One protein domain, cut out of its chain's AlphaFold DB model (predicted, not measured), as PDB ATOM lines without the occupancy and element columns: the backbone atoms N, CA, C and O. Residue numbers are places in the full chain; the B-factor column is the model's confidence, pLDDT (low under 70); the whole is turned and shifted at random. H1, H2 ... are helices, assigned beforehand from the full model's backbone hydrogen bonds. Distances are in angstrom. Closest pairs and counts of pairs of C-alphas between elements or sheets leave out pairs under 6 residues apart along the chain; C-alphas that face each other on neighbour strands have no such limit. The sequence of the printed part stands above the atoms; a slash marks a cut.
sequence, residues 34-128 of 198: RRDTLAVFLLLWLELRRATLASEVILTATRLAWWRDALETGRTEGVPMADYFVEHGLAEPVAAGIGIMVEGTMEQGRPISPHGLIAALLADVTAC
ATOM      1  N   ARG A  34       0.700  21.437   6.686       90.00
ATOM      2  CA  ARG A  34       1.244  22.636   6.024       90.00
ATOM      3  C   ARG A  34       0.320  23.224   4.959       90.00
ATOM      4  O   ARG A  34       0.597  24.304   4.450       90.00
ATOM      5  N   ARG A  35      -0.766  22.530   4.598       92.88
ATOM      6  CA  ARG A  35      -1.630  22.919   3.469       92.88
ATOM      7  C   ARG A  35      -2.265  24.287   3.656       92.88
ATOM      8  O   ARG A  35      -2.251  25.075   2.718       92.88
ATOM      9  N   ASP A  36      -2.786  24.561   4.846       93.31
ATOM     10  CA  ASP A  36      -3.457  25.832   5.121       93.31
ATOM     11  C   ASP A  36      -2.462  26.993   5.099       93.31
ATOM     12  O   ASP A  36      -2.705  27.971   4.400       93.31
ATOM     13  N   THR A  37      -1.287  26.844   5.715       93.19
ATOM     14  CA  THR A  37      -0.225  27.863   5.662       93.19
ATOM     15  C   THR A  37       0.248  28.135   4.232       93.19
ATOM     16  O   THR A  37       0.328  29.291   3.823       93.19
ATOM     17  N   LEU A  38       0.493  27.089   3.433       95.12
ATOM     18  CA  LEU A  38       0.859  27.253   2.022       95.12
ATOM     19  C   LEU A  38      -0.252  27.951   1.226       95.12
ATOM     20  O   LEU A  38       0.030  28.824   0.406       95.12
ATOM     21  N   ALA A  39      -1.512  27.587   1.470       95.94
ATOM     22  CA  ALA A  39      -2.647  28.213   0.807       95.94
ATOM     23  C   ALA A  39      -2.778  29.694   1.181       95.94
ATOM     24  O   ALA A  39      -2.983  30.521   0.296       95.94
ATOM     25  N   VAL A  40      -2.599  30.042   2.458       96.31
ATOM     26  CA  VAL A  40      -2.614  31.432   2.932       96.31
ATOM     27  C   VAL A  40      -1.492  32.253   2.299       96.31
ATOM     28  O   VAL A  40      -1.752  33.365   1.853       96.31
ATOM     29  N   PHE A  41      -0.271  31.728   2.182       97.25
ATOM     30  CA  PHE A  41       0.820  32.464   1.529       97.25
ATOM     31  C   PHE A  41       0.586  32.676   0.030       97.25
ATOM     32  O   PHE A  41       0.875  33.755  -0.486       97.25
ATOM     33  N   LEU A  42      -0.001  31.704  -0.673       96.75
ATOM     34  CA  LEU A  42      -0.390  31.889  -2.076       96.75
ATOM     35  C   LEU A  42      -1.559  32.871  -2.238       96.75
ATOM     36  O   LEU A  42      -1.591  33.631  -3.203       96.75
ATOM     37  N   LEU A  43      -2.507  32.891  -1.303       96.75
ATOM     38  CA  LEU A  43      -3.576  33.887  -1.291       96.75
ATOM     39  C   LEU A  43      -3.038  35.289  -0.983       96.75
ATOM     40  O   LEU A  43      -3.419  36.243  -1.655       96.75
ATOM     41  N   LEU A  44      -2.111  35.419  -0.031       97.12
ATOM     42  CA  LEU A  44      -1.419  36.678   0.242       97.12
ATOM     43  C   LEU A  44      -0.670  37.160  -0.997       97.12
ATOM     44  O   LEU A  44      -0.784  38.324  -1.368       97.12
ATOM     45  N   TRP A  45       0.036  36.264  -1.691       97.00
ATOM     46  CA  TRP A  45       0.666  36.592  -2.966       97.00
ATOM     47  C   TRP A  45      -0.331  37.170  -3.971       97.00
ATOM     48  O   TRP A  45      -0.022  38.181  -4.599       97.00
ATOM     49  N   LEU A  46      -1.529  36.588  -4.106       94.25
ATOM     50  CA  LEU A  46      -2.573  37.119  -4.990       94.25
ATOM     51  C   LEU A  46      -3.037  38.513  -4.576       94.25
ATOM     52  O   LEU A  46      -3.167  39.382  -5.440       94.25
ATOM     53  N   GLU A  47      -3.264  38.736  -3.285       94.31
ATOM     54  CA  GLU A  47      -3.709  40.027  -2.755       94.31
ATOM     55  C   GLU A  47      -2.653  41.117  -2.960       94.31
ATOM     56  O   GLU A  47      -2.942  42.166  -3.543       94.31
ATOM     57  N   LEU A  48      -1.398  40.847  -2.598       95.00
ATOM     58  CA  LEU A  48      -0.297  41.788  -2.805       95.00
ATOM     59  C   LEU A  48      -0.041  42.020  -4.297       95.00
ATOM     60  O   LEU A  48       0.145  43.155  -4.735       95.00
ATOM     61  N   ARG A  49      -0.121  40.970  -5.119       92.69
ATOM     62  CA  ARG A  49      -0.029  41.091  -6.575       92.69
ATOM     63  C   ARG A  49      -1.110  42.027  -7.109       92.69
ATOM     64  O   ARG A  49      -0.787  42.931  -7.873       92.69
ATOM     65  N   ARG A  50      -2.371  41.863  -6.701       90.06
ATOM     66  CA  ARG A  50      -3.482  42.755  -7.088       90.06
ATOM     67  C   ARG A  50      -3.242  44.192  -6.631       90.06
ATOM     68  O   ARG A  50      -3.525  45.113  -7.396       90.06
ATOM     69  N   ALA A  51      -2.689  44.392  -5.435       89.50
ATOM     70  CA  ALA A  51      -2.319  45.718  -4.950       89.50
ATOM     71  C   ALA A  51      -1.274  46.385  -5.860       89.50
ATOM     72  O   ALA A  51      -1.453  47.541  -6.233       89.50
ATOM     73  N   THR A  52      -0.256  45.637  -6.297       88.44
ATOM     74  CA  THR A  52       0.834  46.134  -7.163       88.44
ATOM     75  C   THR A  52       0.461  46.330  -8.635       88.44
ATOM     76  O   THR A  52       1.258  46.867  -9.399       88.44
ATOM     77  N   LEU A  53      -0.741  45.915  -9.056       84.94
ATOM     78  CA  LEU A  53      -1.263  46.180 -10.403       84.94
ATOM     79  C   LEU A  53      -1.910  47.566 -10.539       84.94
ATOM     80  O   LEU A  53      -2.284  47.946 -11.650       84.94
ATOM     81  N   ALA A  54      -2.077  48.314  -9.443       79.31
ATOM     82  CA  ALA A  54      -2.586  49.676  -9.515       79.31
ATOM     83  C   ALA A  54      -1.621  50.570 -10.314       79.31
ATOM     84  O   ALA A  54      -0.405  50.490 -10.160       79.31
ATOM     85  N   SER A  55      -2.170  51.440 -11.164       71.75
ATOM     86  CA  SER A  55      -1.376  52.359 -11.991       71.75
ATOM     87  C   SER A  55      -0.665  53.436 -11.173       71.75
ATOM     88  O   SER A  55       0.340  53.983 -11.620       71.75
ATOM     89  N   GLU A  56      -1.183  53.749  -9.984       89.56
ATOM     90  CA  GLU A  56      -0.660  54.802  -9.121       89.56
ATOM     91  C   GLU A  56       0.167  54.224  -7.969       89.56
ATOM     92  O   GLU A  56      -0.286  53.370  -7.197       89.56
ATOM     93  N   VAL A  57       1.383  54.753  -7.823       93.12
ATOM     94  CA  VAL A  57       2.345  54.373  -6.776       93.12
ATOM     95  C   VAL A  57       1.758  54.601  -5.386       93.12
ATOM     96  O   VAL A  57       1.820  53.713  -4.540       93.12
ATOM     97  N   ILE A  58       1.115  55.754  -5.171       93.38
ATOM     98  CA  ILE A  58       0.518  56.122  -3.881       93.38
ATOM     99  C   ILE A  58      -0.604  55.150  -3.503       93.38
ATOM    100  O   ILE A  58      -0.673  54.710  -2.356       93.38
ATOM    101  N   LEU A  59      -1.457  54.759  -4.457       93.19
ATOM    102  CA  LEU A  59      -2.514  53.775  -4.199       93.19
ATOM    103  C   LEU A  59      -1.936  52.399  -3.863       93.19
ATOM    104  O   LEU A  59      -2.442  51.733  -2.959       93.19
ATOM    105  N   THR A  60      -0.867  51.987  -4.548       94.06
ATOM    106  CA  THR A  60      -0.154  50.740  -4.233       94.06
ATOM    107  C   THR A  60       0.397  50.780  -2.809       94.06
ATOM    108  O   THR A  60       0.069  49.910  -2.005       94.06
ATOM    109  N   ALA A  61       1.168  51.816  -2.470       95.25
ATOM    110  CA  ALA A  61       1.764  51.983  -1.148       95.25
ATOM    111  C   ALA A  61       0.702  52.051  -0.040       95.25
ATOM    112  O   ALA A  61       0.865  51.412   0.991       95.25
ATOM    113  N   THR A  62      -0.419  52.739  -0.275       94.56
ATOM    114  CA  THR A  62      -1.527  52.832   0.691       94.56
ATOM    115  C   THR A  62      -2.166  51.469   0.954       94.56
ATOM    116  O   THR A  62      -2.421  51.120   2.103       94.56
ATOM    117  N   ARG A  63      -2.403  50.661  -0.090       93.81
ATOM    118  CA  ARG A  63      -2.959  49.305   0.065       93.81
ATOM    119  C   ARG A  63      -2.010  48.373   0.811       93.81
ATOM    120  O   ARG A  63      -2.468  47.568   1.614       93.81
ATOM    121  N   LEU A  64      -0.710  48.479   0.545       95.75
ATOM    122  CA  LEU A  64       0.311  47.716   1.258       95.75
ATOM    123  C   LEU A  64       0.421  48.174   2.724       95.75
ATOM    124  O   LEU A  64       0.420  47.341   3.622       95.75
ATOM    125  N   ALA A  65       0.421  49.483   2.986       95.75
ATOM    126  CA  ALA A  65       0.454  50.031   4.341       95.75
ATOM    127  C   ALA A  65      -0.780  49.618   5.156       95.75
ATOM    128  O   ALA A  65      -0.639  49.225   6.304       95.75
ATOM    129  N   TRP A  66      -1.968  49.598   4.545       95.19
ATOM    130  CA  TRP A  66      -3.185  49.093   5.187       95.19
ATOM    131  C   TRP A  66      -3.039  47.643   5.675       95.19
ATOM    132  O   TRP A  66      -3.435  47.328   6.796       95.19
ATOM    133  N   TRP A  67      -2.423  46.777   4.867       95.75
ATOM    134  CA  TRP A  67      -2.096  45.409   5.272       95.75
ATOM    135  C   TRP A  67      -1.088  45.357   6.422       95.75
ATOM    136  O   TRP A  67      -1.314  44.638   7.393       95.75
ATOM    137  N   ARG A  68       0.014  46.111   6.317       96.81
ATOM    138  CA  ARG A  68       1.041  46.193   7.364       96.81
ATOM    139  C   ARG A  68       0.425  46.640   8.691       96.81
ATOM    140  O   ARG A  68       0.566  45.942   9.688       96.81
ATOM    141  N   ASP A  69      -0.299  47.754   8.687       96.88
ATOM    142  CA  ASP A  69      -0.844  48.378   9.894       96.88
ATOM    143  C   ASP A  69      -1.847  47.453  10.601       96.88
ATOM    144  O   ASP A  69      -1.860  47.367  11.829       96.88
ATOM    145  N   ALA A  70      -2.662  46.711   9.846       96.00
ATOM    146  CA  ALA A  70      -3.585  45.732  10.415       96.00
ATOM    147  C   ALA A  70      -2.863  44.585  11.136       96.00
ATOM    148  O   ALA A  70      -3.302  44.150  12.202       96.00
ATOM    149  N   LEU A  71      -1.739  44.119  10.586       96.88
ATOM    150  CA  LEU A  71      -0.930  43.057  11.182       96.88
ATOM    151  C   LEU A  71      -0.113  43.549  12.384       96.88
ATOM    152  O   LEU A  71      -0.020  42.835  13.378       96.88
ATOM    153  N   GLU A  72       0.430  44.767  12.329       96.75
ATOM    154  CA  GLU A  72       1.190  45.373  13.435       96.75
ATOM    155  C   GLU A  72       0.300  45.712  14.633       96.75
ATOM    156  O   GLU A  72       0.690  45.527  15.785       96.75
ATOM    157  N   THR A  73      -0.906  46.221  14.375       94.75
ATOM    158  CA  THR A  73      -1.823  46.670  15.434       94.75
ATOM    159  C   THR A  73      -2.787  45.587  15.907       94.75
ATOM    160  O   THR A  73      -3.489  45.793  16.899       94.75
ATOM    161  N   GLY A  74      -2.867  44.460  15.191       91.75
ATOM    162  CA  GLY A  74      -3.868  43.414  15.412       91.75
ATOM    163  C   GLY A  74      -5.304  43.848  15.098       91.75
ATOM    164  O   GLY A  74      -6.239  43.132  15.447       91.75
ATOM    165  N   ARG A  75      -5.501  45.016  14.467       93.50
ATOM    166  CA  ARG A  75      -6.809  45.506  14.003       93.50
ATOM    167  C   ARG A  75      -7.062  44.994  12.596       93.50
ATOM    168  O   ARG A  75      -6.765  45.653  11.601       93.50
ATOM    169  N   THR A  76      -7.529  43.761  12.534       92.06
ATOM    170  CA  THR A  76      -7.653  42.959  11.315       92.06
ATOM    171  C   THR A  76      -8.948  43.221  10.546       92.06
ATOM    172  O   THR A  76      -9.157  42.643   9.476       92.06
ATOM    173  N   GLU A  77      -9.834  44.088  11.048       88.56
ATOM    174  CA  GLU A  77     -11.167  44.270  10.490       88.56
ATOM    175  C   GLU A  77     -11.121  44.729   9.024       88.56
ATOM    176  O   GLU A  77     -10.603  45.791   8.677       88.56
ATOM    177  N   GLY A  78     -11.709  43.917   8.144       84.69
ATOM    178  CA  GLY A  78     -11.776  44.198   6.710       84.69
ATOM    179  C   GLY A  78     -10.508  43.849   5.926       84.69
ATOM    180  O   GLY A  78     -10.545  43.948   4.700       84.69
ATOM    181  N   VAL A  79      -9.431  43.395   6.577       90.56
ATOM    182  CA  VAL A  79      -8.215  42.918   5.904       90.56
ATOM    183  C   VAL A  79      -8.317  41.407   5.680       90.56
ATOM    184  O   VAL A  79      -8.417  40.651   6.649       90.56
ATOM    185  N   PRO A  80      -8.308  40.922   4.422       88.62
ATOM    186  CA  PRO A  80      -8.443  39.496   4.147       88.62
ATOM    187  C   PRO A  80      -7.396  38.684   4.910       88.62
ATOM    188  O   PRO A  80      -6.225  39.010   4.859       88.62
ATOM    189  N   MET A  81      -7.772  37.596   5.583       91.25
ATOM    190  CA  MET A  81      -6.817  36.654   6.203       91.25
ATOM    191  C   MET A  81      -5.918  37.226   7.317       91.25
ATOM    192  O   MET A  81      -5.113  36.473   7.859       91.25
ATOM    193  N   ALA A  82      -6.041  38.503   7.694       92.69
ATOM    194  CA  ALA A  82      -5.201  39.101   8.729       92.69
ATOM    195  C   ALA A  82      -5.377  38.395  10.082       92.69
ATOM    196  O   ALA A  82      -4.381  38.092  10.737       92.69
ATOM    197  N   ASP A  83      -6.613  38.006  10.423       92.31
ATOM    198  CA  ASP A  83      -6.913  37.165  11.593       92.31
ATOM    199  C   ASP A  83      -6.076  35.885  11.608       92.31
ATOM    200  O   ASP A  83      -5.468  35.549  12.620       92.31
ATOM    201  N   TYR A  84      -5.964  35.204  10.461       93.06
ATOM    202  CA  TYR A  84      -5.182  33.975  10.363       93.06
ATOM    203  C   TYR A  84      -3.710  34.229  10.697       93.06
ATOM    204  O   TYR A  84      -3.113  33.466  11.454       93.06
ATOM    205  N   PHE A  85      -3.113  35.294  10.156       95.00
ATOM    206  CA  PHE A  85      -1.711  35.612  10.424       95.00
ATOM    207  C   PHE A  85      -1.465  35.956  11.895       95.00
ATOM    208  O   PHE A  85      -0.457  35.521  12.452       95.00
ATOM    209  N   VAL A  86      -2.384  36.684  12.531       93.88
ATOM    210  CA  VAL A  86      -2.306  37.012  13.961       93.88
ATOM    211  C   VAL A  86      -2.437  35.747  14.814       93.88
ATOM    212  O   VAL A  86      -1.565  35.467  15.633       93.88
ATOM    213  N   GLU A  87      -3.469  34.935  14.580       93.19
ATOM    214  CA  GLU A  87      -3.750  33.712  15.346       93.19
ATOM    215  C   GLU A  87      -2.642  32.653  15.234       93.19
ATOM    216  O   GLU A  87      -2.445  31.867  16.160       93.19
ATOM    217  N   HIS A  88      -1.906  32.635  14.119       92.06
ATOM    218  CA  HIS A  88      -0.853  31.651  13.852       92.06
ATOM    219  C   HIS A  88       0.566  32.190  14.095       92.06
ATOM    220  O   HIS A  88       1.533  31.508  13.760       92.06
ATOM    221  N   GLY A  89       0.713  33.392  14.670       92.94
ATOM    222  CA  GLY A  89       2.025  33.968  14.992       92.94
ATOM    223  C   GLY A  89       2.868  34.324  13.762       92.94
ATOM    224  O   GLY A  89       4.092  34.299  13.820       92.94
ATOM    225  N   LEU A  90       2.215  34.630  12.641       94.75
ATOM    226  CA  LEU A  90       2.841  34.994  11.367       94.75
ATOM    227  C   LEU A  90       2.729  36.498  11.062       94.75
ATOM    228  O   LEU A  90       3.256  36.951  10.051       94.75
ATOM    229  N   ALA A  91       2.039  37.273  11.904       96.19
ATOM    230  CA  ALA A  91       1.780  38.694  11.669       96.19
ATOM    231  C   ALA A  91       3.069  39.521  11.537       96.19
ATOM    232  O   ALA A  91       3.206  40.267  10.573       96.19
ATOM    233  N   GLU A  92       4.026  39.350  12.453       96.38
ATOM    234  CA  GLU A  92       5.283  40.109  12.471       96.38
ATOM    235  C   GLU A  92       6.128  39.934  11.193       96.38
ATOM    236  O   GLU A  92       6.406  40.942  10.537       96.38
ATOM    237  N   PRO A  93       6.504  38.709  10.759       95.81
ATOM    238  CA  PRO A  93       7.312  38.549   9.548       95.81
ATOM    239  C   PRO A  93       6.582  39.022   8.283       95.81
ATOM    240  O   PRO A  93       7.208  39.572   7.375       95.81
ATOM    241  N   VAL A  94       5.255  38.858   8.220       97.38
ATOM    242  CA  VAL A  94       4.458  39.342   7.085       97.38
ATOM    243  C   VAL A  94       4.410  40.873   7.073       97.38
ATOM    244  O   VAL A  94       4.654  41.474   6.028       97.38
ATOM    245  N   ALA A  95       4.154  41.512   8.216       97.81
ATOM    246  CA  ALA A  95       4.124  42.965   8.342       97.81
ATOM    247  C   ALA A  95       5.472  43.593   7.974       97.81
ATOM    248  O   ALA A  95       5.510  44.507   7.151       97.81
ATOM    249  N   ALA A  96       6.575  43.053   8.502       97.50
ATOM    250  CA  ALA A  96       7.924  43.526   8.203       97.50
ATOM    251  C   ALA A  96       8.228  43.462   6.698       97.50
ATOM    252  O   ALA A  96       8.694  44.433   6.099       97.50
ATOM    253  N   GLY A  97       7.898  42.340   6.056       97.06
ATOM    254  CA  GLY A  97       8.067  42.175   4.619       97.06
ATOM    255  C   GLY A  97       7.230  43.146   3.785       97.06
ATOM    256  O   GLY A  97       7.723  43.704   2.804       97.06
ATOM    257  N   ILE A  98       5.977  43.385   4.178       97.62
ATOM    258  CA  ILE A  98       5.111  44.370   3.517       97.62
ATOM    259  C   ILE A  98       5.641  45.793   3.746       97.62
ATOM    260  O   ILE A  98       5.602  46.601   2.821       97.62
ATOM    261  N   GLY A  99       6.202  46.093   4.920       97.62
ATOM    262  CA  GLY A  99       6.867  47.364   5.219       97.62
ATOM    263  C   GLY A  99       7.998  47.678   4.238       97.62
ATOM    264  O   GLY A  99       7.987  48.741   3.617       97.62
ATOM    265  N   ILE A 100       8.883  46.708   3.985       97.12
ATOM    266  CA  ILE A 100       9.950  46.827   2.973       97.12
ATOM    267  C   ILE A 100       9.361  47.121   1.585       97.12
ATOM    268  O   ILE A 100       9.893  47.937   0.830       97.12
ATOM    269  N   MET A 101       8.241  46.482   1.229       96.81
ATOM    270  CA  MET A 101       7.572  46.747  -0.047       96.81
ATOM    271  C   MET A 101       6.980  48.160  -0.123       96.81
ATOM    272  O   MET A 101       7.029  48.762  -1.198       96.81
ATOM    273  N   VAL A 102       6.415  48.689   0.969       96.94
ATOM    274  CA  VAL A 102       5.883  50.063   1.040       96.94
ATOM    275  C   VAL A 102       7.007  51.067   0.806       96.94
ATOM    276  O   VAL A 102       6.900  51.897  -0.098       96.94
ATOM    277  N   GLU A 103       8.087  50.959   1.579       96.62
ATOM    278  CA  GLU A 103       9.249  51.850   1.497       96.62
ATOM    279  C   GLU A 103       9.873  51.797   0.104       96.62
ATOM    280  O   GLU A 103       9.940  52.815  -0.585       96.62
ATOM    281  N   GLY A 104      10.190  50.594  -0.384       95.50
ATOM    282  CA  GLY A 104      10.769  50.419  -1.711       95.50
ATOM    283  C   GLY A 104       9.858  50.913  -2.840       95.50
ATOM    284  O   GLY A 104      10.352  51.422  -3.845       95.50
ATOM    285  N   THR A 105       8.531  50.811  -2.688       94.69
ATOM    286  CA  THR A 105       7.580  51.319  -3.691       94.69
ATOM    287  C   THR A 105       7.619  52.844  -3.769       94.69
ATOM    288  O   THR A 105       7.614  53.410  -4.865       94.69
ATOM    289  N   MET A 106       7.679  53.505  -2.612       95.50
ATOM    290  CA  MET A 106       7.750  54.962  -2.515       95.50
ATOM    291  C   MET A 106       9.101  55.495  -3.000       95.50
ATOM    292  O   MET A 106       9.129  56.442  -3.783       95.50
ATOM    293  N   GLU A 107      10.207  54.866  -2.602       96.00
ATOM    294  CA  GLU A 107      11.564  55.274  -2.982       96.00
ATOM    295  C   GLU A 107      11.842  55.099  -4.477       96.00
ATOM    296  O   GLU A 107      12.419  55.978  -5.115       96.00
ATOM    297  N   GLN A 108      11.418  53.974  -5.066       93.75
ATOM    298  CA  GLN A 108      11.664  53.697  -6.485       93.75
ATOM    299  C   GLN A 108      10.660  54.384  -7.418       93.75
ATOM    300  O   GLN A 108      10.815  54.304  -8.639       93.75
ATOM    301  N   GLY A 109       9.602  54.996  -6.876       93.56
ATOM    302  CA  GLY A 109       8.512  55.558  -7.672       93.56
ATOM    303  C   GLY A 109       7.798  54.513  -8.539       93.56
ATOM    304  O   GLY A 109       7.264  54.850  -9.596       93.56
ATOM    305  N   ARG A 110       7.820  53.235  -8.138       92.75
ATOM    306  CA  ARG A 110       7.164  52.122  -8.841       92.75
ATOM    307  C   ARG A 110       6.863  50.963  -7.885       92.75
ATOM    308  O   ARG A 110       7.636  50.753  -6.957       92.75
ATOM    309  N   PRO A 111       5.811  50.163  -8.132       92.38
ATOM    310  CA  PRO A 111       5.494  48.999  -7.306       92.38
ATOM    311  C   PRO A 111       6.645  47.991  -7.184       92.38
ATOM    312  O   PRO A 111       7.199  47.540  -8.193       92.38
ATOM    313  N   ILE A 112       6.950  47.582  -5.951       93.56
ATOM    314  CA  ILE A 112       7.809  46.424  -5.667       93.56
ATOM    315  C   ILE A 112       6.996  45.141  -5.828       93.56
ATOM    316  O   ILE A 112       5.883  45.029  -5.319       93.56
ATOM    317  N   SER A 113       7.555  44.156  -6.531       92.62
ATOM    318  CA  SER A 113       6.901  42.855  -6.687       92.62
ATOM    319  C   SER A 113       6.847  42.088  -5.357       92.62
ATOM    320  O   SER A 113       7.859  42.041  -4.656       92.62
ATOM    321  N   PRO A 114       5.739  41.389  -5.039       95.62
ATOM    322  CA  PRO A 114       5.649  40.563  -3.835       95.62
ATOM    323  C   PRO A 114       6.477  39.269  -3.896       95.62
ATOM    324  O   PRO A 114       6.546  38.564  -2.894       95.62
ATOM    325  N   HIS A 115       7.075  38.906  -5.042       96.31
ATOM    326  CA  HIS A 115       7.721  37.594  -5.222       96.31
ATOM    327  C   HIS A 115       8.775  37.284  -4.155       96.31
ATOM    328  O   HIS A 115       8.742  36.189  -3.610       96.31
ATOM    329  N   GLY A 116       9.653  38.238  -3.825       96.00
ATOM    330  CA  GLY A 116      10.711  38.024  -2.832       96.00
ATOM    331  C   GLY A 116      10.166  37.768  -1.424       96.00
ATOM    332  O   GLY A 116      10.575  36.811  -0.773       96.00
ATOM    333  N   LEU A 117       9.178  38.562  -0.988       97.19
ATOM    334  CA  LEU A 117       8.506  38.368   0.302       97.19
ATOM    335  C   LEU A 117       7.864  36.980   0.388       97.19
ATOM    336  O   LEU A 117       8.104  36.220   1.322       97.19
ATOM    337  N   ILE A 118       7.052  36.634  -0.608       98.12
ATOM    338  CA  ILE A 118       6.323  35.364  -0.605       98.12
ATOM    339  C   ILE A 118       7.289  34.181  -0.727       98.12
ATOM    340  O   ILE A 118       7.064  33.153  -0.094       98.12
ATOM    341  N   ALA A 119       8.371  34.318  -1.495       97.62
ATOM    342  CA  ALA A 119       9.396  33.291  -1.601       97.62
ATOM    343  C   ALA A 119      10.088  33.028  -0.260       97.62
ATOM    344  O   ALA A 119      10.254  31.865   0.097       97.62
ATOM    345  N   ALA A 120      10.415  34.072   0.508       97.31
ATOM    346  CA  ALA A 120      10.978  33.923   1.850       97.31
ATOM    347  C   ALA A 120      10.010  33.190   2.799       97.31
ATOM    348  O   ALA A 120      10.386  32.199   3.419       97.31
ATOM    349  N   LEU A 121       8.736  33.597   2.825       96.88
ATOM    350  CA  LEU A 121       7.708  32.949   3.653       96.88
ATOM    351  C   LEU A 121       7.492  31.474   3.275       96.88
ATOM    352  O   LEU A 121       7.337  30.609   4.137       96.88
ATOM    353  N   LEU A 122       7.471  31.165   1.977       96.38
ATOM    354  CA  LEU A 122       7.331  29.792   1.497       96.38
ATOM    355  C   LEU A 122       8.573  28.953   1.810       96.38
ATOM    356  O   LEU A 122       8.409  27.799   2.199       96.38
ATOM    357  N   ALA A 123       9.778  29.515   1.690       95.31
ATOM    358  CA  ALA A 123      11.029  28.818   1.977       95.31
ATOM    359  C   ALA A 123      11.077  28.306   3.422       95.31
ATOM    360  O   ALA A 123      11.423  27.143   3.636       95.31
ATOM    361  N   ASP A 124      10.618  29.107   4.386       92.69
ATOM    362  CA  ASP A 124      10.538  28.707   5.797       92.69
ATOM    363  C   ASP A 124       9.626  27.489   6.016       92.69
ATOM    364  O   ASP A 124       9.877  26.642   6.878       92.69
ATOM    365  N   VAL A 125       8.570  27.349   5.209       91.56
ATOM    366  CA  VAL A 125       7.579  26.272   5.351       91.56
ATOM    367  C   VAL A 125       7.891  25.061   4.475       91.56
ATOM    368  O   VAL A 125       7.492  23.943   4.817       91.56
ATOM    369  N   THR A 126       8.593  25.226   3.357       92.56
ATOM    370  CA  THR A 126       8.922  24.124   2.439       92.56
ATOM    371  C   THR A 126      10.354  23.623   2.576       92.56
ATOM    372  O   THR A 126      10.630  22.532   2.084       92.56
ATOM    373  N   ALA A 127      11.232  24.360   3.266       91.12
ATOM    374  CA  ALA A 127      12.680  24.138   3.300       91.12
ATOM    375  C   ALA A 127      13.325  24.144   1.897       91.12
ATOM    376  O   ALA A 127      14.284  23.418   1.640       91.12
ATOM    377  N   CYS A 128      12.772  24.945   0.980       93.19
ATOM    378  CA  CYS A 128      13.307  25.130  -0.369       93.19
ATOM    379  C   CYS A 128      14.124  26.421  -0.464       93.19
ATOM    380  O   CYS A 128      13.950  27.336   0.334       93.19
TER     381      CYS A 128
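What this domain is: This is residues 34 to 128 of the 198 residues of an uncharacterized protein of SAR116 cluster bacterium MED-G04 (UniProt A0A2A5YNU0). Four helices, H1, H2, H4 and H5, make an up-and-down bundle, built of two side-by-side pairs, H1 with H5 and H2 with H4, and the short helix H3 packs on the later part of H2. The H2 and H4 pair has many contacts, while H1 meets H2, and H4 meets H5, over a few residues. The printed part has 95 residues with five named helices, H1 to H5 in that order, and no named strand; the class is all helix. The whole is compact, with a radius of gyration of the C-alphas of 12.6 A and spans of 36 by 31 by 18 A.

Where its parts are: H1, residues 34 to 52, begins at C-alpha 34 at (1.244, 22.636, 6.024) and is 26.9 A long. H2, residues 57 to 73, is 23.9 A long, and its C-alpha 73 is at (-1.823, 46.670, 15.434). H3, residues 82 to 87, is 8.7 A long. H4, residues 91 to 108, is 25.5 A long. H5, residues 115 to 126, is 15.5 A long and ends at C-alpha 126 at (8.922, 24.124, 2.439).

How they stand to each other: H1, H2, H4 and H5 form a bundle, up and down, each running against the one before it. H1 and H2 are a helical hairpin: residues 48 to 52 touch residues 60 to 64, the C-alphas of Ala 51 and Thr 60 are closest at 5.5 A, and the steep tilt of 35.2 degrees is only just past shallow. H1 touches H5, opposite ways at a shallow tilt of 2 degrees, closest at the C-alphas of Trp 45 and Ile 118, 6.3 A apart. H2 and H4 touch with 32 pairs of C-alphas within 8 A, opposite ways at a shallow tilt of 22 degrees; those of Arg 68 and Ala 95 are closest, 4.6 A apart. H3 touches residues 67 to 71 of H2, the same way at a shallow tilt of 25 degrees, with the C-alphas of Leu 71 and Ala 82 closest at 6.3 A. H3 and H4 only just touch, with 3 pairs of C-alphas within 8 A, and only at the corner by their link; the C-alphas of Phe 85 and Ala 91 are closest at 4.8 A. H4 and H5 are a helical hairpin at a shallow tilt of 21 degrees, with the C-alphas of Gly 97 and Leu 117 closest at 5.8 A. H1 is near H3 and near H4, while H5 is apart from H2 and H3. In H1, H2, H3 and H4 every O i to N i+4 pair is within hydrogen-bond range; in H5, 7 of 8 are.

The domain as a whole: The two C-alphas farthest apart, those of Arg 34 and Gly 109, are 36.4 A apart. The printed part has no cut and no long link; the links H1 to H2 and H3 to H4 are tight. The mean pLDDT of the printed part is 93.9, and no printed residue is under 70.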